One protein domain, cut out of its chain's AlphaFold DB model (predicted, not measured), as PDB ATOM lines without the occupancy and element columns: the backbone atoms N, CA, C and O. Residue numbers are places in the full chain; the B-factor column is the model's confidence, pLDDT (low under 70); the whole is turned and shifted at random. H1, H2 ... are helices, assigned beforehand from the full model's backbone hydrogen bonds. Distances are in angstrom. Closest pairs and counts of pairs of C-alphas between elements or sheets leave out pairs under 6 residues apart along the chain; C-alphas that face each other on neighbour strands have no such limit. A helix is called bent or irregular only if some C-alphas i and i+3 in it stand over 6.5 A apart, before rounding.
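AT A GLANCE: This is residues 61 to 125 of the 386 residues of an uncharacterized protein of Phycomyces blakesleeanus (strain ATCC 8743b / DSM 1359 / FGSC 10004 / NBRC 33097 / NRRL 1555) (UniProt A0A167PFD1). The centres of H2, H3 and H4 make a loose triangle with few contacts: the two longer helices, H3 and H4, run side by side opposite ways, joined by a link that folds back, while H2 is steeply tilted to both. H1 sticks out as a free arm. You will find 65 printed residues, with four named helices in the order H1, H2, H3, H4 and no named strand: all helix. The whole is only just compact, close to loose, with a radius of gyration of the C-alphas of 12.6 A, and only just elongated, spanning 37 by 24 by 16 A.

IN THESE COORDINATES: Find C-alpha 61 at (59.329, 63.894, 123.409), where H1, residues 61 to 69, begins. H2 is residues 73 to 79. Look next at C-alpha 84 at (65.879, 97.025, 114.835); from there H3 runs 25.5 A to residue 101. H3 is neither bent nor irregular, but only just: C-alphas 96 and 99 are 6.2 A apart. H4, residues 112 to 124, runs 18.2 A to C-alpha 124 at (71.859, 94.477, 107.663).

HOW THE PARTS SIT: H1 is apart from H2, H3 and H4. H2 is close to H4 but not clearly touching, the closest C-alphas being those of Leu 76 and Phe 117 at 7.3 A. H3 and H4 form a helical hairpin at a shallow tilt of 15 degrees; they only just touch, with 3 pairs of C-alphas within 8 A, through residue 84 and residues 118 to 122, closest at Ala 84 and Lys 121, 6.7 A. In H1, H2 and H4 every O i to N i+4 pair is within hydrogen-bond range; in H3, 12 of 14 are.

THE WHOLE: Look at Ile 61 and Thr 125 for the two C-alphas farthest apart, 38.4 A. The printed part has no cut and no long link. Residues 61 to 69 and 100 to 105 stand free. Confidence is under 70 at residues 61 to 71.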
ATOM      1  N   ILE A  61      60.080  63.030 122.494       45.34
ATOM      2  CA  ILE A  61      59.329  63.894 123.409       45.34
ATOM      3  C   ILE A  61      60.220  65.053 123.873       45.34
ATOM      4  O   ILE A  61      59.766  66.188 123.844       45.34
ATOM      5  N   ASN A  62      61.495  64.835 124.226       42.06
ATOM      6  CA  ASN A  62      62.396  65.954 124.540       42.06
ATOM      7  C   ASN A  62      62.783  66.793 123.308       42.06
ATOM      8  O   ASN A  62      62.864  68.006 123.452       42.06
ATOM      9  N   ARG A  63      62.971  66.213 122.110       51.44
ATOM     10  CA  ARG A  63      63.233  66.972 120.866       51.44
ATOM     11  C   ARG A  63      62.017  67.772 120.407       51.44
ATOM     12  O   ARG A  63      62.192  68.896 119.968       51.44
ATOM     13  N   ASP A  64      60.806  67.244 120.538       45.66
ATOM     14  CA  ASP A  64      59.541  67.920 120.227       45.66
ATOM     15  C   ASP A  64      59.207  68.959 121.310       45.66
ATOM     16  O   ASP A  64      58.768  70.061 120.999       45.66
ATOM     17  N   TYR A  65      59.522  68.696 122.582       45.59
ATOM     18  CA  TYR A  65      59.422  69.692 123.654       45.59
ATOM     19  C   TYR A  65      60.479  70.802 123.519       45.59
ATOM     20  O   TYR A  65      60.165  71.960 123.777       45.59
ATOM     21  N   GLN A  66      61.695  70.494 123.050       49.22
ATOM     22  CA  GLN A  66      62.702  71.487 122.654       49.22
ATOM     23  C   GLN A  66      62.247  72.259 121.407       49.22
ATOM     24  O   GLN A  66      62.217  73.481 121.446       49.22
ATOM     25  N   ALA A  67      61.753  71.594 120.361       50.69
ATOM     26  CA  ALA A  67      61.210  72.236 119.159       50.69
ATOM     27  C   ALA A  67      59.968  73.113 119.431       50.69
ATOM     28  O   ALA A  67      59.693  74.040 118.669       50.69
ATOM     29  N   ARG A  68      59.235  72.855 120.524       53.19
ATOM     30  CA  ARG A  68      58.125  73.688 121.030       53.19
ATOM     31  C   ARG A  68      58.556  74.773 122.026       53.19
ATOM     32  O   ARG A  68      57.780  75.689 122.266       53.19
ATOM     33  N   GLN A  69      59.745  74.672 122.624       55.19
ATOM     34  CA  GLN A  69      60.316  75.657 123.560       55.19
ATOM     35  C   GLN A  69      61.313  76.615 122.894       55.19
ATOM     36  O   GLN A  69      61.614  77.673 123.450       55.19
ATOM     37  N   GLU A  70      61.864  76.236 121.744       59.97
ATOM     38  CA  GLU A  70      62.895  76.991 121.048       59.97
ATOM     39  C   GLU A  70      62.326  77.978 120.032       59.97
ATOM     40  O   GLU A  70      61.231  77.855 119.479       59.97
ATOM     41  N   ILE A  71      63.118  79.019 119.814       62.28
ATOM     42  CA  ILE A  71      62.746  80.203 119.055       62.28
ATOM     43  C   ILE A  71      62.764  79.847 117.571       62.28
ATOM     44  O   ILE A  71      63.800  79.931 116.916       62.28
ATOM     45  N   ASN A  72      61.603  79.427 117.071       70.88
ATOM     46  CA  ASN A  72      61.428  78.942 115.709       70.88
ATOM     47  C   ASN A  72      61.882  79.994 114.680       70.88
ATOM     48  O   ASN A  72      61.426  81.144 114.698       70.88
ATOM     49  N   GLU A  73      62.742  79.575 113.748       70.00
ATOM     50  CA  GLU A  73      63.272  80.402 112.659       70.00
ATOM     51  C   GLU A  73      62.165  81.121 111.882       70.00
ATOM     52  O   GLU A  73      62.311  82.295 111.551       70.00
ATOM     53  N   LYS A  74      61.012  80.469 111.676       75.69
ATOM     54  CA  LYS A  74      59.843  81.063 111.016       75.69
ATOM     55  C   LYS A  74      59.375  82.347 111.702       75.69
ATOM     56  O   LYS A  74      59.028  83.308 111.023       75.69
ATOM     57  N   CYS A  75      59.400  82.396 113.034       73.38
ATOM     58  CA  CYS A  75      59.003  83.602 113.752       73.38
ATOM     59  C   CYS A  75      60.111  84.667 113.749       73.38
ATOM     60  O   CYS A  75      59.815  85.856 113.683       73.38
ATOM     61  N   LEU A  76      61.390  84.271 113.710       77.12
ATOM     62  CA  LEU A  76      62.491  85.212 113.463       77.12
ATOM     63  C   LEU A  76      62.414  85.833 112.055       77.12
ATOM     64  O   LEU A  76      62.709  87.017 111.902       77.12
ATOM     65  N   VAL A  77      61.957  85.080 111.047       79.75
ATOM     66  CA  VAL A  77      61.682  85.596 109.696       79.75
ATOM     67  C   VAL A  77      60.528  86.604 109.713       79.75
ATOM     68  O   VAL A  77      60.713  87.712 109.217       79.75
ATOM     69  N   GLU A  78      59.394  86.301 110.354       80.25
ATOM     70  CA  GLU A  78      58.293  87.272 110.533       80.25
ATOM     71  C   GLU A  78      58.747  88.530 111.300       80.25
ATOM     72  O   GLU A  78      58.351  89.652 110.986       80.25
ATOM     73  N   LEU A  79      59.637  88.376 112.285       81.06
ATOM     74  CA  LEU A  79      60.225  89.501 113.011       81.06
ATOM     75  C   LEU A  79      61.248  90.293 112.180       81.06
ATOM     76  O   LEU A  79      61.546  91.443 112.509       81.06
ATOM     77  N   SER A  80      61.792  89.720 111.104       83.06
ATOM     78  CA  SER A  80      62.849  90.349 110.307       83.06
ATOM     79  C   SER A  80      62.391  91.612 109.573       83.06
ATOM     80  O   SER A  80      63.238  92.449 109.258       83.06
ATOM     81  N   GLU A  81      61.087  91.820 109.380       86.38
ATOM     82  CA  GLU A  81      60.526  93.026 108.756       86.38
ATOM     83  C   GLU A  81      60.610  94.260 109.672       86.38
ATOM     84  O   GLU A  81      60.834  95.380 109.209       86.38
ATOM     85  N   PHE A  82      60.509  94.083 110.994       85.44
ATOM     86  CA  PHE A  82      60.471  95.213 111.925       85.44
ATOM     87  C   PHE A  82      61.802  95.979 111.998       85.44
ATOM     88  O   PHE A  82      62.903  95.447 111.818       85.44
ATOM     89  N   ALA A  83      61.715  97.265 112.349       85.81
ATOM     90  CA  ALA A  83      62.887  98.080 112.644       85.81
ATOM     91  C   ALA A  83      63.670  97.516 113.846       85.81
ATOM     92  O   ALA A  83      63.090  97.129 114.862       85.81
ATOM     93  N   ALA A  84      65.006  97.552 113.779       85.62
ATOM     94  CA  ALA A  84      65.879  97.025 114.835       85.62
ATOM     95  C   ALA A  84      65.639  97.663 116.224       85.62
ATOM     96  O   ALA A  84      65.905  97.040 117.248       85.62
ATOM     97  N   SER A  85      65.121  98.896 116.280       82.69
ATOM     98  CA  SER A  85      64.679  99.537 117.526       82.69
ATOM     99  C   SER A  85      63.448  98.862 118.129       82.69
ATOM    100  O   SER A  85      63.457  98.577 119.320       82.69
ATOM    101  N   THR A  86      62.427  98.579 117.316       86.56
ATOM    102  CA  THR A  86      61.197  97.894 117.740       86.56
ATOM    103  C   THR A  86      61.524  96.501 118.261       86.56
ATOM    104  O   THR A  86      61.132  96.153 119.367       86.56
ATOM    105  N   LEU A  87      62.350  95.756 117.519       87.69
ATOM    106  CA  LEU A  87      62.820  94.432 117.925       87.69
ATOM    107  C   LEU A  87      63.588  94.460 119.250       87.69
ATOM    108  O   LEU A  87      63.362  93.604 120.100       87.69
ATOM    109  N   ASN A  88      64.471  95.443 119.455       86.19
ATOM    110  CA  ASN A  88      65.198  95.573 120.719       86.19
ATOM    111  C   ASN A  88      64.256  95.880 121.889       86.19
ATOM    112  O   ASN A  88      64.380  95.227 122.920       86.19
ATOM    113  N   THR A  89      63.312  96.818 121.738       85.69
ATOM    114  CA  THR A  89      62.294  97.103 122.766       85.69
ATOM    115  C   THR A  89      61.556  95.827 123.154       85.69
ATOM    116  O   THR A  89      61.618  95.413 124.306       85.69
ATOM    117  N   SER A  90      60.978  95.125 122.179       84.56
ATOM    118  CA  SER A  90      60.191  93.924 122.450       84.56
ATOM    119  C   SER A  90      61.025  92.755 122.994       84.56
ATOM    120  O   SER A  90      60.528  91.970 123.799       84.56
ATOM    121  N   ARG A  91      62.314  92.655 122.629       85.69
ATOM    122  CA  ARG A  91      63.267  91.725 123.264       85.69
ATOM    123  C   ARG A  91      63.434  92.032 124.752       85.69
ATOM    124  O   ARG A  91      63.472  91.091 125.539       85.69
ATOM    125  N   TYR A  92      63.551  93.303 125.141       86.69
ATOM    126  CA  TYR A  92      63.637  93.694 126.553       86.69
ATOM    127  C   TYR A  92      62.317  93.466 127.294       86.69
ATOM    128  O   TYR A  92      62.347  92.938 128.405       86.69
ATOM    129  N   ASP A  93      61.178  93.783 126.673       83.38
ATOM    130  CA  ASP A  93      59.853  93.555 127.256       83.38
ATOM    131  C   ASP A  93      59.649  92.062 127.564       83.38
ATOM    132  O   ASP A  93      59.384  91.695 128.710       83.38
ATOM    133  N   ILE A  94      59.901  91.181 126.587       84.12
ATOM    134  CA  ILE A  94      59.850  89.724 126.788       84.12
ATOM    135  C   ILE A  94      60.864  89.280 127.841       84.12
ATOM    136  O   ILE A  94      60.512  88.506 128.724       84.12
ATOM    137  N   ALA A  95      62.105  89.775 127.804       86.69
ATOM    138  CA  ALA A  95      63.126  89.404 128.785       86.69
ATOM    139  C   ALA A  95      62.719  89.733 130.228       86.69
ATOM    140  O   ALA A  95      63.004  88.946 131.134       86.69
ATOM    141  N   SER A  96      62.048  90.873 130.427       86.94
ATOM    142  CA  SER A  96      61.582  91.324 131.740       86.94
ATOM    143  C   SER A  96      60.533  90.381 132.340       86.94
ATOM    144  O   SER A  96      60.594  90.074 133.528       86.94
ATOM    145  N   VAL A  97      59.632  89.847 131.508       88.50
ATOM    146  CA  VAL A  97      58.567  88.919 131.921       88.50
ATOM    147  C   VAL A  97      59.071  87.471 131.985       88.50
ATOM    148  O   VAL A  97      58.752  86.738 132.920       88.50
ATOM    149  N   TYR A  98      59.921  87.060 131.040       86.38
ATOM    150  CA  TYR A  98      60.436  85.693 130.924       86.38
ATOM    151  C   TYR A  98      61.140  85.227 132.201       86.38
ATOM    152  O   TYR A  98      60.951  84.090 132.624       86.38
ATOM    153  N   LYS A  99      61.928  86.093 132.855       86.38
ATOM    154  CA  LYS A  99      62.639  85.707 134.085       86.38
ATOM    155  C   LYS A  99      61.715  85.561 135.302       86.38
ATOM    156  O   LYS A  99      62.063  84.824 136.218       86.38
ATOM    157  N   VAL A 100      60.548  86.208 135.293       89.81
ATOM    158  CA  VAL A 100      59.509  86.044 136.326       89.81
ATOM    159  C   VAL A 100      58.773  84.715 136.140       89.81
ATOM    160  O   VAL A 100      58.572  83.988 137.107       89.81
ATOM    161  N   ILE A 101      58.420  84.370 134.898       89.50
ATOM    162  CA  ILE A 101      57.655  83.152 134.570       89.50
ATOM    163  C   ILE A 101      58.548  81.897 134.534       89.50
ATOM    164  O   ILE A 101      58.101  80.791 134.841       89.50
ATOM    165  N   HIS A 102      59.836  82.049 134.222       88.06
ATOM    166  CA  HIS A 102      60.820  80.966 134.205       88.06
ATOM    167  C   HIS A 102      62.044  81.294 135.080       88.06
ATOM    168  O   HIS A 102      63.155  81.476 134.567       88.06
ATOM    169  N   PRO A 103      61.885  81.340 136.418       91.44
ATOM    170  CA  PRO A 103      62.945  81.760 137.334       91.44
ATOM    171  C   PRO A 103      64.177  80.848 137.290       91.44
ATOM    172  O   PRO A 103      65.296  81.330 137.463       91.44
ATOM    173  N   THR A 104      64.008  79.559 136.988       94.00
ATOM    174  CA  THR A 104      65.099  78.574 136.884       94.00
ATOM    175  C   THR A 104      65.815  78.570 135.532       94.00
ATOM    176  O   THR A 104      66.935  78.071 135.452       94.00
ATOM    177  N   LYS A 105      65.225  79.136 134.469       87.56
ATOM    178  CA  LYS A 105      65.842  79.145 133.134       87.56
ATOM    179  C   LYS A 105      66.873  80.269 132.989       87.56
ATOM    180  O   LYS A 105      66.800  81.322 133.641       87.56
ATOM    181  N   SER A 106      67.827  80.048 132.086       89.06
ATOM    182  CA  SER A 106      68.721  81.092 131.579       89.06
ATOM    183  C   SER A 106      67.911  82.241 130.961       89.06
ATOM    184  O   SER A 106      66.839  81.992 130.408       89.06
ATOM    185  N   PRO A 107      68.384  83.499 131.019       88.88
ATOM    186  CA  PRO A 107      67.689  84.613 130.383       88.88
ATOM    187  C   PRO A 107      67.489  84.359 128.884       88.88
ATOM    188  O   PRO A 107      68.457  84.083 128.177       88.88
ATOM    189  N   ILE A 108      66.263  84.528 128.381       86.50
ATOM    190  CA  ILE A 108      65.935  84.360 126.953       86.50
ATOM    191  C   ILE A 108      66.849  85.181 126.028       86.50
ATOM    192  O   ILE A 108      67.209  84.744 124.940       86.50
ATOM    193  N   VAL A 109      67.316  86.348 126.484       87.75
ATOM    194  CA  VAL A 109      68.250  87.206 125.737       87.75
ATOM    195  C   VAL A 109      69.608  86.564 125.454       87.75
ATOM    196  O   VAL A 109      70.301  87.061 124.568       87.75
ATOM    197  N   SER A 110      69.968  85.501 126.173       89.00
ATOM    198  CA  SER A 110      71.190  84.717 125.986       89.00
ATOM    199  C   SER A 110      71.008  83.543 125.014       89.00
ATOM    200  O   SER A 110      71.970  82.825 124.758       89.00
ATOM    201  N   HIS A 111      69.804  83.324 124.470       88.06
ATOM    202  CA  HIS A 111      69.554  82.263 123.493       88.06
ATOM    203  C   HIS A 111      70.338  82.519 122.199       88.06
ATOM    204  O   HIS A 111      70.199  83.582 121.584       88.06
ATOM    205  N   GLN A 112      71.129  81.540 121.753       87.94
ATOM    206  CA  GLN A 112      72.097  81.726 120.667       87.94
ATOM    207  C   GLN A 112      71.445  82.196 119.356       87.94
ATOM    208  O   GLN A 112      71.950  83.134 118.739       87.94
ATOM    209  N   LEU A 113      70.285  81.637 118.980       85.19
ATOM    210  CA  LEU A 113      69.538  82.078 117.790       85.19
ATOM    211  C   LEU A 113      69.101  83.551 117.869       85.19
ATOM    212  O   LEU A 113      69.217  84.269 116.880       85.19
ATOM    213  N   LEU A 114      68.673  84.051 119.039       86.62
ATOM    214  CA  LEU A 114      68.358  85.477 119.200       86.62
ATOM    215  C   LEU A 114      69.619  86.331 119.093       86.62
ATOM    216  O   LEU A 114      69.600  87.367 118.435       86.62
ATOM    217  N   VAL A 115      70.719  85.916 119.723       89.06
ATOM    218  CA  VAL A 115      71.992  86.644 119.632       89.06
ATOM    219  C   VAL A 115      72.433  86.755 118.168       89.06
ATOM    220  O   VAL A 115      72.720  87.859 117.704       89.06
ATOM    221  N   GLN A 116      72.399  85.653 117.417       89.62
ATOM    222  CA  GLN A 116      72.728  85.624 115.990       89.62
ATOM    223  C   GLN A 116      71.759  86.462 115.143       89.62
ATOM    224  O   GLN A 116      72.221  87.293 114.361       89.62
ATOM    225  N   PHE A 117      70.443  86.331 115.343       89.44
ATOM    226  CA  PHE A 117      69.426  87.126 114.646       89.44
ATOM    227  C   PHE A 117      69.617  88.631 114.862       89.44
ATOM    228  O   PHE A 117      69.662  89.397 113.900       89.44
ATOM    229  N   PHE A 118      69.800  89.074 116.110       88.56
ATOM    230  CA  PHE A 118      70.016  90.489 116.408       88.56
ATOM    231  C   PHE A 118      71.351  91.001 115.849       88.56
ATOM    232  O   PHE A 118      71.393  92.116 115.330       88.56
ATOM    233  N   LEU A 119      72.423  90.201 115.877       89.62
ATOM    234  CA  LEU A 119      73.695  90.558 115.236       89.62
ATOM    235  C   LEU A 119      73.558  90.676 113.710       89.62
ATOM    236  O   LEU A 119      74.052  91.645 113.131       89.62
ATOM    237  N   ALA A 120      72.859  89.744 113.058       89.12
ATOM    238  CA  ALA A 120      72.576  89.796 111.625       89.12
ATOM    239  C   ALA A 120      71.717  91.019 111.269       89.12
ATOM    240  O   ALA A 120      72.085  91.799 110.392       89.12
ATOM    241  N   LYS A 121      70.632  91.269 112.012       87.50
ATOM    242  CA  LYS A 121      69.759  92.435 111.824       87.50
ATOM    243  C   LYS A 121      70.506  93.757 112.022       87.50
ATOM    244  O   LYS A 121      70.268  94.693 111.262       87.50
ATOM    245  N   ILE A 122      71.429  93.847 112.985       84.38
ATOM    246  CA  ILE A 122      72.298  95.022 113.170       84.38
ATOM    247  C   ILE A 122      73.222  95.218 111.961       84.38
ATOM    248  O   ILE A 122      73.331  96.343 111.483       84.38
ATOM    249  N   ARG A 123      73.841  94.150 111.436       85.25
ATOM    250  CA  ARG A 123      74.712  94.211 110.244       85.25
ATOM    251  C   ARG A 123      73.955  94.624 108.977       85.25
ATOM    252  O   ARG A 123      74.476  95.415 108.201       85.25
ATOM    253  N   LEU A 124      72.732  94.122 108.790       85.50
ATOM    254  CA  LEU A 124      71.859  94.477 107.663       85.50
ATOM    255  C   LEU A 124      71.275  95.892 107.788       85.50
ATOM    256  O   LEU A 124      71.005  96.546 106.784       85.50
ATOM    257  N   THR A 125      71.087  96.394 109.012       79.62
ATOM    258  CA  THR A 125      70.609  97.763 109.240       79.62
ATOM    259  C   THR A 125      71.766  98.747 109.066       79.62
ATOM    260  O   THR A 125      72.326  99.237 110.050       79.62
TER     261      THR A 125